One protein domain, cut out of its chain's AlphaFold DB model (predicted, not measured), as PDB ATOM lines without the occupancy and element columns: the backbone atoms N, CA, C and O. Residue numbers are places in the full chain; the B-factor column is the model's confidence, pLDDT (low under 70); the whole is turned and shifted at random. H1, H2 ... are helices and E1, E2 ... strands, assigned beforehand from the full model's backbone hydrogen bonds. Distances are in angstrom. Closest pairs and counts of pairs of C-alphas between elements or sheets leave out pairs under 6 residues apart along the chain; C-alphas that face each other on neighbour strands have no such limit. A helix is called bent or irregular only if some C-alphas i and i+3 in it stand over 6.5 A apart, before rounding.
ATOM      1  N   SER A   2     197.929 198.140 109.762       63.50
ATOM      2  CA  SER A   2     199.122 197.861 110.565       63.50
ATOM      3  C   SER A   2     199.412 196.355 110.512       63.50
ATOM      4  O   SER A   2     198.458 195.572 110.541       63.50
ATOM      5  N   PRO A   3     200.683 195.920 110.441       65.88
ATOM      6  CA  PRO A   3     201.037 194.535 110.730       65.88
ATOM      7  C   PRO A   3     200.474 194.142 112.100       65.88
ATOM      8  O   PRO A   3     200.385 195.011 112.968       65.88
ATOM      9  N   LEU A   4     200.113 192.868 112.292       80.62
ATOM     10  CA  LEU A   4     199.782 192.320 113.613       80.62
ATOM     11  C   LEU A   4     201.108 192.131 114.368       80.62
ATOM     12  O   LEU A   4     201.786 191.131 114.118       80.62
ATOM     13  N   PRO A   5     201.537 193.077 115.227       88.12
ATOM     14  CA  PRO A   5     202.915 193.098 115.716       88.12
ATOM     15  C   PRO A   5     203.190 191.890 116.609       88.12
ATOM     16  O   PRO A   5     204.243 191.278 116.508       88.12
ATOM     17  N   GLU A   6     202.194 191.482 117.399       93.44
ATOM     18  CA  GLU A   6     202.273 190.298 118.253       93.44
ATOM     19  C   GLU A   6     202.487 189.006 117.449       93.44
ATOM     20  O   GLU A   6     203.314 188.177 117.824       93.44
ATOM     21  N   LEU A   7     201.783 188.841 116.323       93.56
ATOM     22  CA  LEU A   7     201.968 187.672 115.464       93.56
ATOM     23  C   LEU A   7     203.360 187.693 114.828       93.56
ATOM     24  O   LEU A   7     204.034 186.672 114.804       93.56
ATOM     25  N   VAL A   8     203.808 188.856 114.350       93.19
ATOM     26  CA  VAL A   8     205.139 189.017 113.750       93.19
ATOM     27  C   VAL A   8     206.250 188.680 114.744       93.19
ATOM     28  O   VAL A   8     207.187 187.973 114.376       93.19
ATOM     29  N   GLU A   9     206.155 189.138 115.992       94.31
ATOM     30  CA  GLU A   9     207.149 188.810 117.019       94.31
ATOM     31  C   GLU A   9     207.111 187.325 117.391       94.31
ATOM     32  O   GLU A   9     208.158 186.685 117.402       94.31
ATOM     33  N   TYR A  10     205.926 186.729 117.550       94.81
ATOM     34  CA  TYR A  10     205.805 185.284 117.765       94.81
ATOM     35  C   TYR A  10     206.465 184.465 116.643       94.81
ATOM     36  O   TYR A  10     207.179 183.499 116.915       94.81
ATOM     37  N   MET A  11     206.264 184.859 115.379       93.94
ATOM     38  CA  MET A  11     206.891 184.187 114.237       93.94
ATOM     39  C   MET A  11     208.420 184.271 114.300       93.94
ATOM     40  O   MET A  11     209.090 183.271 114.050       93.94
ATOM     41  N   LYS A  12     208.975 185.431 114.676       92.69
ATOM     42  CA  LYS A  12     210.425 185.614 114.854       92.69
ATOM     43  C   LYS A  12     210.972 184.794 116.022       92.69
ATOM     44  O   LYS A  12     212.001 184.149 115.873       92.69
ATOM     45  N   GLU A  13     210.291 184.790 117.167       94.12
ATOM     46  CA  GLU A  13     210.698 184.033 118.360       94.12
ATOM     47  C   GLU A  13     210.711 182.519 118.120       94.12
ATOM     48  O   GLU A  13     211.542 181.803 118.678       94.12
ATOM     49  N   LYS A  14     209.791 182.024 117.287       92.25
ATOM     50  CA  LYS A  14     209.711 180.613 116.889       92.25
ATOM     51  C   LYS A  14     210.618 180.239 115.717       92.25
ATOM     52  O   LYS A  14     210.615 179.073 115.333       92.25
ATOM     53  N   ASP A  15     211.367 181.196 115.170       90.00
ATOM     54  CA  ASP A  15     212.175 181.026 113.958       90.00
ATOM     55  C   ASP A  15     211.346 180.499 112.768       90.00
ATOM     56  O   ASP A  15     211.788 179.696 111.945       90.00
ATOM     57  N   TYR A  16     210.082 180.926 112.687       92.12
ATOM     58  CA  TYR A  16     209.209 180.595 111.572       92.12
ATOM     59  C   TYR A  16     209.462 181.543 110.409       92.12
ATOM     60  O   TYR A  16     209.432 182.764 110.552       92.12
ATOM     61  N   ARG A  17     209.629 180.976 109.213       89.31
ATOM     62  CA  ARG A  17     209.684 181.759 107.978       89.31
ATOM     63  C   ARG A  17     208.299 182.263 107.630       89.31
ATOM     64  O   ARG A  17     207.331 181.496 107.609       89.31
ATOM     65  N   PHE A  18     208.206 183.541 107.300       93.69
ATOM     66  CA  PHE A  18     206.963 184.127 106.834       93.69
ATOM     67  C   PHE A  18     207.205 185.253 105.840       93.69
ATOM     68  O   PHE A  18     208.268 185.862 105.783       93.69
ATOM     69  N   THR A  19     206.175 185.549 105.066       93.12
ATOM     70  CA  THR A  19     206.083 186.749 104.242       93.12
ATOM     71  C   THR A  19     204.800 187.469 104.621       93.12
ATOM     72  O   THR A  19     203.738 186.851 104.657       93.12
ATOM     73  N   SER A  20     204.892 188.765 104.921       93.00
ATOM     74  CA  SER A  20     203.736 189.611 105.229       93.00
ATOM     75  C   SER A  20     203.505 190.596 104.091       93.00
ATOM     76  O   SER A  20     204.441 191.256 103.639       93.00
ATOM     77  N   VAL A  21     202.260 190.692 103.632       92.38
ATOM     78  CA  VAL A  21     201.860 191.534 102.505       92.38
ATOM     79  C   VAL A  21     200.637 192.355 102.898       92.38
ATOM     80  O   VAL A  21     199.589 191.815 103.248       92.38
ATOM     81  N   GLY A  22     200.746 193.681 102.801       92.19
ATOM     82  CA  GLY A  22     199.581 194.558 102.875       92.19
ATOM     83  C   GLY A  22     198.740 194.432 101.603       92.19
ATOM     84  O   GLY A  22     199.271 194.566 100.503       92.19
ATOM     85  N   ALA A  23     197.437 194.204 101.747       92.06
ATOM     86  CA  ALA A  23     196.513 193.992 100.635       92.06
ATOM     87  C   ALA A  23     195.195 194.768 100.820       92.06
ATOM     88  O   ALA A  23     194.995 195.490 101.803       92.06
ATOM     89  N   GLU A  24     194.290 194.628  99.853       94.06
ATOM     90  CA  GLU A  24     192.950 195.210  99.856       94.06
ATOM     91  C   GLU A  24     191.914 194.109  99.630       94.06
ATOM     92  O   GLU A  24     191.980 193.365  98.656       94.06
ATOM     93  N   GLY A  25     190.990 193.977 100.574       90.38
ATOM     94  CA  GLY A  25     189.840 193.094 100.491       90.38
ATOM     95  C   GLY A  25     188.552 193.880 100.261       90.38
ATOM     96  O   GLY A  25     188.542 195.110 100.204       90.38
ATOM     97  N   ARG A  26     187.429 193.157 100.206       93.06
ATOM     98  CA  ARG A  26     186.086 193.718  99.964       93.06
ATOM     99  C   ARG A  26     185.721 194.892 100.882       93.06
ATOM    100  O   ARG A  26     184.980 195.775 100.469       93.06
ATOM    101  N   TYR A  27     186.213 194.874 102.119       91.38
ATOM    102  CA  TYR A  27     185.885 195.858 103.154       91.38
ATOM    103  C   TYR A  27     187.065 196.779 103.504       91.38
ATOM    104  O   TYR A  27     187.076 197.392 104.567       91.38
ATOM    105  N   GLY A  28     188.065 196.878 102.623       92.19
ATOM    106  CA  GLY A  28     189.222 197.753 102.794       92.19
ATOM    107  C   GLY A  28     190.525 196.995 103.030       92.19
ATOM    108  O   GLY A  28     190.702 195.859 102.598       92.19
ATOM    109  N   LYS A  29     191.492 197.650 103.675       92.25
ATOM    110  CA  LYS A  29     192.865 197.139 103.774       92.25
ATOM    111  C   LYS A  29     192.972 195.937 104.722       92.25
ATOM    112  O   LYS A  29     192.519 196.011 105.859       92.25
ATOM    113  N   VAL A  30     193.667 194.885 104.291       90.94
ATOM    114  CA  VAL A  30     193.920 193.649 105.058       90.94
ATOM    115  C   VAL A  30     195.412 193.299 105.059       90.94
ATOM    116  O   VAL A  30     196.184 193.872 104.288       90.94
ATOM    117  N   ASN A  31     195.839 192.383 105.928       90.94
ATOM    118  CA  ASN A  31     197.196 191.833 105.919       90.94
ATOM    119  C   ASN A  31     197.136 190.339 105.591       90.94
ATOM    120  O   ASN A  31     196.346 189.612 106.188       90.94
ATOM    121  N   LEU A  32     197.967 189.903 104.652       92.81
ATOM    122  CA  LEU A  32     198.151 188.504 104.296       92.81
ATOM    123  C   LEU A  32     199.486 188.036 104.866       92.81
ATOM    124  O   LEU A  32     200.514 188.681 104.655       92.81
ATOM    125  N   LEU A  33     199.472 186.904 105.564       94.00
ATOM    126  CA  LEU A  33     200.678 186.254 106.052       94.00
ATOM    127  C   LEU A  33     200.791 184.872 105.415       94.00
ATOM    128  O   LEU A  33     199.912 184.030 105.578       94.00
ATOM    129  N   PHE A  34     201.892 184.649 104.709       94.94
ATOM    130  CA  PHE A  34     202.245 183.357 104.136       94.94
ATOM    131  C   PHE A  34     203.335 182.725 104.986       94.94
ATOM    132  O   PHE A  34     204.312 183.389 105.328       94.94
ATOM    133  N   THR A  35     203.196 181.445 105.311       93.94
ATOM    134  CA  THR A  35     204.229 180.682 106.012       93.94
ATOM    135  C   THR A  35     204.245 179.246 105.510       93.94
ATOM    136  O   THR A  35     203.208 178.678 105.173       93.94
ATOM    137  N   VAL A  36     205.441 178.665 105.451       91.50
ATOM    138  CA  VAL A  36     205.634 177.233 105.233       91.50
ATOM    139  C   VAL A  36     206.203 176.669 106.523       91.50
ATOM    140  O   VAL A  36     207.282 177.071 106.952       91.50
ATOM    141  N   MET A  37     205.496 175.721 107.131       91.31
ATOM    142  CA  MET A  37     205.898 175.119 108.400       91.31
ATOM    143  C   MET A  37     205.644 173.615 108.433       91.31
ATOM    144  O   MET A  37     204.951 173.053 107.580       91.31
ATOM    145  N   LYS A  38     206.236 172.946 109.424       90.56
ATOM    146  CA  LYS A  38     206.014 171.519 109.673       90.56
ATOM    147  C   LYS A  38     204.617 171.284 110.246       90.56
ATOM    148  O   LYS A  38     204.123 172.087 111.036       90.56
ATOM    149  N   ARG A  39     204.005 170.147 109.896       92.00
ATOM    150  CA  ARG A  39     202.651 169.794 110.350       92.00
ATOM    151  C   ARG A  39     202.567 169.676 111.873       92.00
ATOM    152  O   ARG A  39     201.554 170.081 112.427       92.00
ATOM    153  N   GLU A  40     203.618 169.213 112.556       93.75
ATOM    154  CA  GLU A  40     203.622 169.159 114.025       93.75
ATOM    155  C   GLU A  40     203.549 170.539 114.708       93.75
ATOM    156  O   GLU A  40     203.090 170.633 115.840       93.75
ATOM    157  N   SER A  41     203.962 171.617 114.031       94.31
ATOM    158  CA  SER A  41     203.891 172.995 114.552       94.31
ATOM    159  C   SER A  41     202.575 173.704 114.221       94.31
ATOM    160  O   SER A  41     202.305 174.784 114.739       94.31
ATOM    161  N   LEU A  42     201.751 173.118 113.351       94.94
ATOM    162  CA  LEU A  42     200.551 173.770 112.833       94.94
ATOM    163  C   LEU A  42     199.512 174.024 113.930       94.94
ATOM    164  O   LEU A  42     198.928 175.102 113.971       94.94
ATOM    165  N   GLN A  43     199.292 173.055 114.822       96.69
ATOM    166  CA  GLN A  43     198.269 173.186 115.861       96.69
ATOM    167  C   GLN A  43     198.585 174.345 116.816       96.69
ATOM    168  O   GLN A  43     197.741 175.211 117.027       96.69
ATOM    169  N   SER A  44     199.821 174.420 117.317       96.19
ATOM    170  CA  SER A  44     200.241 175.503 118.214       96.19
ATOM    171  C   SER A  44     200.230 176.873 117.531       96.19
ATOM    172  O   SER A  44     199.918 177.875 118.176       96.19
ATOM    173  N   PHE A  45     200.540 176.928 116.231       96.44
ATOM    174  CA  PHE A  45     200.411 178.147 115.436       96.44
ATOM    175  C   PHE A  45     198.948 178.597 115.321       96.44
ATOM    176  O   PHE A  45     198.656 179.763 115.580       96.44
ATOM    177  N   ILE A  46     198.022 177.685 114.994       96.62
ATOM    178  CA  ILE A  46     196.582 177.986 114.912       96.62
ATOM    179  C   ILE A  46     196.063 178.501 116.256       96.62
ATOM    180  O   ILE A  46     195.365 179.515 116.286       96.62
ATOM    181  N   ASP A  47     196.435 177.852 117.359       97.12
ATOM    182  CA  ASP A  47     196.009 178.262 118.699       97.12
ATOM    183  C   ASP A  47     196.500 179.681 119.031       97.12
ATOM    184  O   ASP A  47     195.741 180.498 119.558       97.12
ATOM    185  N   LYS A  48     197.740 180.019 118.644       96.44
ATOM    186  CA  LYS A  48     198.292 181.372 118.807       96.44
ATOM    187  C   LYS A  48     197.601 182.403 117.914       96.44
ATOM    188  O   LYS A  48     197.312 183.503 118.377       96.44
ATOM    189  N   VAL A  49     197.319 182.083 116.651       95.44
ATOM    190  CA  VAL A  49     196.585 183.000 115.762       95.44
ATOM    191  C   VAL A  49     195.188 183.261 116.317       95.44
ATOM    192  O   VAL A  49     194.787 184.417 116.418       95.44
ATOM    193  N   LYS A  50     194.485 182.215 116.767       95.75
ATOM    194  CA  LYS A  50     193.149 182.334 117.358       95.75
ATOM    195  C   LYS A  50     193.141 183.185 118.631       95.75
ATOM    196  O   LYS A  50     192.174 183.904 118.857       95.75
ATOM    197  N   SER A  51     194.202 183.141 119.445       96.06
ATOM    198  CA  SER A  51     194.306 184.010 120.627       96.06
ATOM    199  C   SER A  51     194.521 185.488 120.284       96.06
ATOM    200  O   SER A  51     194.247 186.339 121.122       96.06
ATOM    201  N   ILE A  52     195.037 185.790 119.085       93.88
ATOM    202  CA  ILE A  52     195.285 187.160 118.606       93.88
ATOM    203  C   ILE A  52     194.055 187.708 117.875       93.88
ATOM    204  O   ILE A  52     193.641 188.838 118.120       93.88
ATOM    205  N   ASP A  53     193.479 186.920 116.967       90.69
ATOM    206  CA  ASP A  53     192.302 187.291 116.185       90.69
ATOM    207  C   ASP A  53     191.435 186.056 115.908       90.69
ATOM    208  O   ASP A  53     191.725 185.236 115.035       90.69
ATOM    209  N   GLU A  54     190.331 185.938 116.643       92.75
ATOM    210  CA  GLU A  54     189.370 184.842 116.489       92.75
ATOM    211  C   GLU A  54     188.659 184.853 115.121       92.75
ATOM    212  O   GLU A  54     188.134 183.829 114.686       92.75
ATOM    213  N   LYS A  55     188.650 185.994 114.419       90.38
ATOM    214  CA  LYS A  55     188.025 186.144 113.096       90.38
ATOM    215  C   LYS A  55     189.003 185.897 111.949       90.38
ATOM    216  O   LYS A  55     188.590 185.958 110.787       90.38
ATOM    217  N   ALA A  56     190.275 185.632 112.245       91.50
ATOM    218  CA  ALA A  56     191.251 185.276 111.230       91.50
ATOM    219  C   ALA A  56     190.844 183.976 110.523       91.50
ATOM    220  O   ALA A  56     190.315 183.039 111.122       91.50
ATOM    221  N   PHE A  57     191.133 183.907 109.230       92.38
ATOM    222  CA  PHE A  57     190.923 182.715 108.421       92.38
ATOM    223  C   PHE A  57     192.211 182.369 107.681       92.38
ATOM    224  O   PHE A  57     193.039 183.237 107.403       92.38
ATOM    225  N   TYR A  58     192.383 181.090 107.372       95.50
ATOM    226  CA  TYR A  58     193.567 180.579 106.697       95.50
ATOM    227  C   TYR A  58     193.188 179.442 105.750       95.50
ATOM    228  O   TYR A  58     192.161 178.782 105.914       95.50
ATOM    229  N   THR A  59     194.047 179.197 104.769       96.69
ATOM    230  CA  THR A  59     194.042 177.980 103.957       96.69
ATOM    231  C   THR A  59     195.279 177.155 104.306       96.69
ATOM    232  O   THR A  59     196.322 177.703 104.664       96.69
ATOM    233  N   ILE A  60     195.166 175.825 104.238       95.62
ATOM    234  CA  ILE A  60     196.309 174.914 104.383       95.62
ATOM    235  C   ILE A  60     196.517 174.223 103.047       95.62
ATOM    236  O   ILE A  60     195.650 173.484 102.583       95.62
ATOM    237  N   GLU A  61     197.692 174.418 102.464       93.88
ATOM    238  CA  GLU A  61     198.079 173.793 101.205       93.88
ATOM    239  C   GLU A  61     199.291 172.885 101.413       93.88
ATOM    240  O   GLU A  61     200.238 173.218 102.128       93.88
ATOM    241  N   SER A  62     199.256 171.697 100.804       90.38
ATOM    242  CA  SER A  62     200.389 170.773 100.861       90.38
ATOM    243  C   SER A  62     201.452 171.201  99.858       90.38
ATOM    244  O   SER A  62     201.210 171.198  98.654       90.38
ATOM    245  N   VAL A  63     202.650 171.508 100.349       85.12
ATOM    246  CA  VAL A  63     203.807 171.831  99.507       85.12
ATOM    247  C   VAL A  63     204.684 170.595  99.291       85.12
ATOM    248  O   VAL A  63     204.917 169.815 100.218       85.12
ATOM    249  N   LYS A  64     205.197 170.413  98.070       80.94
ATOM    250  CA  LYS A  64     206.274 169.457  97.761       80.94
ATOM    251  C   LYS A  64     207.580 170.232  97.593       80.94
ATOM    252  O   LYS A  64     207.572 171.300  96.988       80.94
ATOM    253  N   ARG A  65     208.688 169.716  98.131       70.12
ATOM    254  CA  ARG A  65     210.012 170.329  97.940       70.12
ATOM    255  C   ARG A  65     210.636 169.867  96.632       70.12
ATOM    256  O   ARG A  65     210.435 168.726  96.225       70.12
ATOM    257  N   ILE A  66     211.389 170.771  96.011       66.88
ATOM    258  CA  ILE A  66     212.240 170.481  94.851       66.88
ATOM    259  C   ILE A  66     213.706 170.302  95.292       66.88
ATOM    260  O   ILE A  66     214.412 169.512  94.678       66.88
ATOM    261  N   SER A  67     214.158 170.973  96.363       67.56
ATOM    262  CA  SER A  67     215.504 170.812  96.939       67.56
ATOM    263  C   SER A  67     215.504 169.960  98.216       67.56
ATOM    264  O   SER A  67     214.504 169.905  98.935       67.56
ATOM    265  N   GLU A  68     216.641 169.312  98.499       56.81
ATOM    266  CA  GLU A  68     216.892 168.517  99.718       56.81
ATOM    267  C   GLU A  68     217.158 169.366 100.971       56.81
ATOM    268  O   GLU A  68     217.413 168.824 102.043       56.81
ATOM    269  N   ASP A  69     217.083 170.694 100.869       57.12
ATOM    270  CA  ASP A  69     217.289 171.553 102.026       57.12
ATOM    271  C   ASP A  69     216.151 171.348 103.034       57.12
ATOM    272  O   ASP A  69     214.965 171.579 102.749       57.12
ATOM    273  N   ASP A  70     216.519 170.923 104.245       57.59
ATOM    274  CA  ASP A  70     215.626 170.960 105.392       57.59
ATOM    275  C   ASP A  70     215.021 172.366 105.509       57.59
ATOM    276  O   ASP A  70     215.685 173.370 105.248       57.59
ATOM    277  N   LEU A  71     213.770 172.475 105.979       57.69
ATOM    278  CA  LEU A  71     213.122 173.776 106.255       57.69
ATOM    279  C   LEU A  71     213.968 174.724 107.120       57.69
ATOM    280  O   LEU A  71     213.684 175.917 107.176       57.69
ATOM    281  N   ASN A  72     214.990 174.186 107.782       52.78
ATOM    282  CA  ASN A  72     215.910 174.882 108.659       52.78
ATOM    283  C   ASN A  72     217.143 175.470 107.943       52.78
ATOM    284  O   ASN A  72     217.924 176.160 108.589       52.78
ATOM    285  N   VAL A  73     217.356 175.254 106.641       47.75
ATOM    286  CA  VAL A  73     218.560 175.758 105.955       47.75
ATOM    287  C   VAL A  73     218.232 177.054 105.230       47.75
ATOM    288  O   VAL A  73     217.648 177.059 104.154       47.75
ATOM    289  N   MET A  74     218.427 178.167 105.925       48.81
ATOM    290  CA  MET A  74     218.805 179.487 105.407       48.81
ATOM    291  C   MET A  74     218.976 180.355 106.650       48.81
ATOM    292  O   MET A  74     218.009 180.832 107.237       48.81
ATOM    293  N   GLU A  75     220.228 180.514 107.080       50.81
ATOM    294  CA  GLU A  75     220.602 181.656 107.905       50.81
ATOM    295  C   GLU A  75     220.338 182.917 107.065       50.81
ATOM    296  O   GLU A  75     221.226 183.394 106.363       50.81
ATOM    297  N   ASP A  76     219.146 183.509 107.165       51.25
ATOM    298  CA  ASP A  76     218.860 184.852 106.620       51.25
ATOM    299  C   ASP A  76     219.619 185.960 107.385       51.25
ATOM    300  O   ASP A  76     219.338 187.155 107.265       51.25
ATOM    301  N   LYS A  77     220.637 185.594 108.174       49.56
ATOM    302  CA  LYS A  77     221.594 186.541 108.726       49.56
ATOM    303  C   LYS A  77     222.617 186.873 107.639       49.56
ATOM    304  O   LYS A  77     223.412 186.009 107.267       49.56
ATOM    305  N   PRO A  78     222.685 188.127 107.156       45.25
ATOM    306  CA  PRO A  78     223.712 188.515 106.204       45.25
ATOM    307  C   PRO A  78     225.096 188.216 106.797       45.25
ATOM    308  O   PRO A  78     225.500 188.794 107.809       45.25
ATOM    309  N   ARG A  79     225.858 187.331 106.139       53.12
ATOM    310  CA  ARG A  79     227.228 186.932 106.527       53.12
ATOM    311  C   ARG A  79     228.249 188.081 106.470       53.12
ATOM    312  O   ARG A  79     229.436 187.859 106.701       53.12
ATOM    313  N   PHE A  80     227.812 189.317 106.221       57.03
ATOM    314  CA  PHE A  80     228.656 190.511 106.167       57.03
ATOM    315  C   PHE A  80     229.449 190.764 107.462       57.03
ATOM    316  O   PHE A  80     230.544 191.318 107.404       57.03
ATOM    317  N   ARG A  81     228.977 190.298 108.630       51.94
ATOM    318  CA  ARG A  81     229.724 190.436 109.898       51.94
ATOM    319  C   ARG A  81     230.853 189.415 110.108       51.94
ATOM    320  O   ARG A  81     231.693 189.641 110.970       51.94
ATOM    321  N   ALA A  82     230.927 188.327 109.335       55.16
ATOM    322  CA  ALA A  82     231.910 187.256 109.561       55.16
ATOM    323  C   ALA A  82     233.256 187.448 108.824       55.16
ATOM    324  O   ALA A  82     234.199 186.684 109.052       55.16
ATOM    325  N   TRP A  83     233.352 188.443 107.932       55.16
ATOM    326  CA  TRP A  83     234.553 188.708 107.130       55.16
ATOM    327  C   TRP A  83     235.496 189.744 107.769       55.16
ATOM    328  O   TRP A  83     236.712 189.572 107.725       55.16
ATOM    329  N   LEU A  84     234.960 190.753 108.467       56.28
ATOM    330  CA  LEU A  84     235.757 191.834 109.075       56.28
ATOM    331  C   LEU A  84     236.613 191.396 110.283       56.28
ATOM    332  O   LEU A  84     237.525 192.114 110.675       56.28
ATOM    333  N   GLY A  85     236.364 190.216 110.860       56.06
ATOM    334  CA  GLY A  85     237.060 189.738 112.064       56.06
ATOM    335  C   GLY A  85     238.290 188.851 111.831       56.06
ATOM    336  O   GLY A  85     238.918 188.444 112.803       56.06
ATOM    337  N   ARG A  86     238.642 188.504 110.582       55.84
ATOM    338  CA  ARG A  86     239.714 187.515 110.313       55.84
ATOM    339  C   ARG A  86     241.080 188.105 109.963       55.84
ATOM    340  O   ARG A  86     242.033 187.345 109.857       55.84
ATOM    341  N   LYS A  87     241.199 189.427 109.798       52.50
ATOM    342  CA  LYS A  87     242.485 190.086 109.490       52.50
ATOM    343  C   LYS A  87     243.221 190.685 110.693       52.50
ATOM    344  O   LYS A  87     244.314 191.198 110.514       52.50
ATOM    345  N   ALA A  88     242.690 190.563 111.908       58.59
ATOM    346  CA  ALA A  88     243.390 190.949 113.136       58.59
ATOM    347  C   ALA A  88     243.925 189.706 113.867       58.59
ATOM    348  O   ALA A  88     243.503 189.393 114.979       58.59
ATOM    349  N   ARG A  89     244.774 188.925 113.188       53.50
ATOM    350  CA  ARG A  89     245.603 187.884 113.814       53.50
ATOM    351  C   ARG A  89     246.724 187.442 112.864       53.50
ATOM    352  O   ARG A  89     246.724 186.311 112.392       53.50
ATOM    353  N   ILE A  90     247.629 188.366 112.548       47.91
ATOM    354  CA  ILE A  90     249.018 188.088 112.149       47.91
ATOM    355  C   ILE A  90     249.868 189.146 112.842       47.91
ATOM    356  O   ILE A  90     249.443 190.323 112.782       47.91
TER     357      ILE A  90
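AT A GLANCE: This is residues 2 to 90 of the 90 residues of the protein "DUF2179 domain-containing protein" of Cyclobacteriaceae bacterium (UniProt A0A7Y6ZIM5). A long two-stranded hairpin, E1 and E2, makes one wall of a small body, with helices H1 and H2 over one of its faces; from this body a long tail sticks out, residues 77 to 90, with the short helix H3 in it. H1 and H2 run opposite ways and are offset, meeting only at their ends. The printed part has 89 residues with three named helices and two named strands, in the order H1, E1, E2, H2, H3; the sheet, E1 - E2, is antiparallel, and the class is mixed, helices and strands, though under half of the residues, 43, are in named elements. The whole is only just loose, close to extended, with a radius of gyration of the C-alphas of 17.7 A, and it spans 63 by 31 by 23 A, the tail making much of the length.

IN THESE COORDINATES: H1 is residues 5 to 13, 12.2 A from first to last C-alpha, and begins at C-alpha 5 at (202.915, 193.098, 115.716). E1, residues 18 to 25, is 20.3 A long and bends by 56 degrees at residue 22. E2, residues 28 to 35, is 23.0 A long, from C-alpha 28 at (189.222, 197.753, 102.794). H2, residues 39 to 52, is 20.6 A long and only just irregular: C-alphas 40 and 43 are 6.9 A apart. H3, residues 79 to 82, ends at C-alpha 82 at (231.910, 187.256, 109.561).

HOW THE PARTS SIT: E1 and E2 form a hairpin of antiparallel neighbours, their directions at 156 degrees. N 19 and O 34 are 2.9 A apart and N 25 and O 28 are 2.8 A apart, both within hydrogen-bond range. The closest C-alphas of H1 and E1 are those of Met 11 and Phe 18, 7.4 A apart; H1 and E2 are apart. H1 and H2 only just touch, with 3 pairs of C-alphas within 8 A, and only at their ends. Their closest C-alphas are those of Leu 7 and Val 49, 7.1 A apart, and they have a shallow tilt of 27 degrees, opposite ways. H2 touches H1 with residues 49 to 52 alone. E1 and H2 are apart, and H3 touches no helix and is apart from E1 and E2. Every O i to N i+4 pair is within hydrogen-bond range in H1, and 8 of 10 are in H2; H3 is too short for such a pair.

THE WHOLE: The C-alphas of Arg 26 and Ile 90, the two farthest apart, are 64.3 A apart. Residues 64 to 70 and residues 77 to 90 stand free; without them the body has 68 residues and spans 38 by 25 by 24 A. The printed part has no cut. The link from H2 to H3, 26 residues, is long, and the other links are tight. The mean pLDDT of the printed part is 81.1, and residues 2 to 3 and 66 to 90 are under 70.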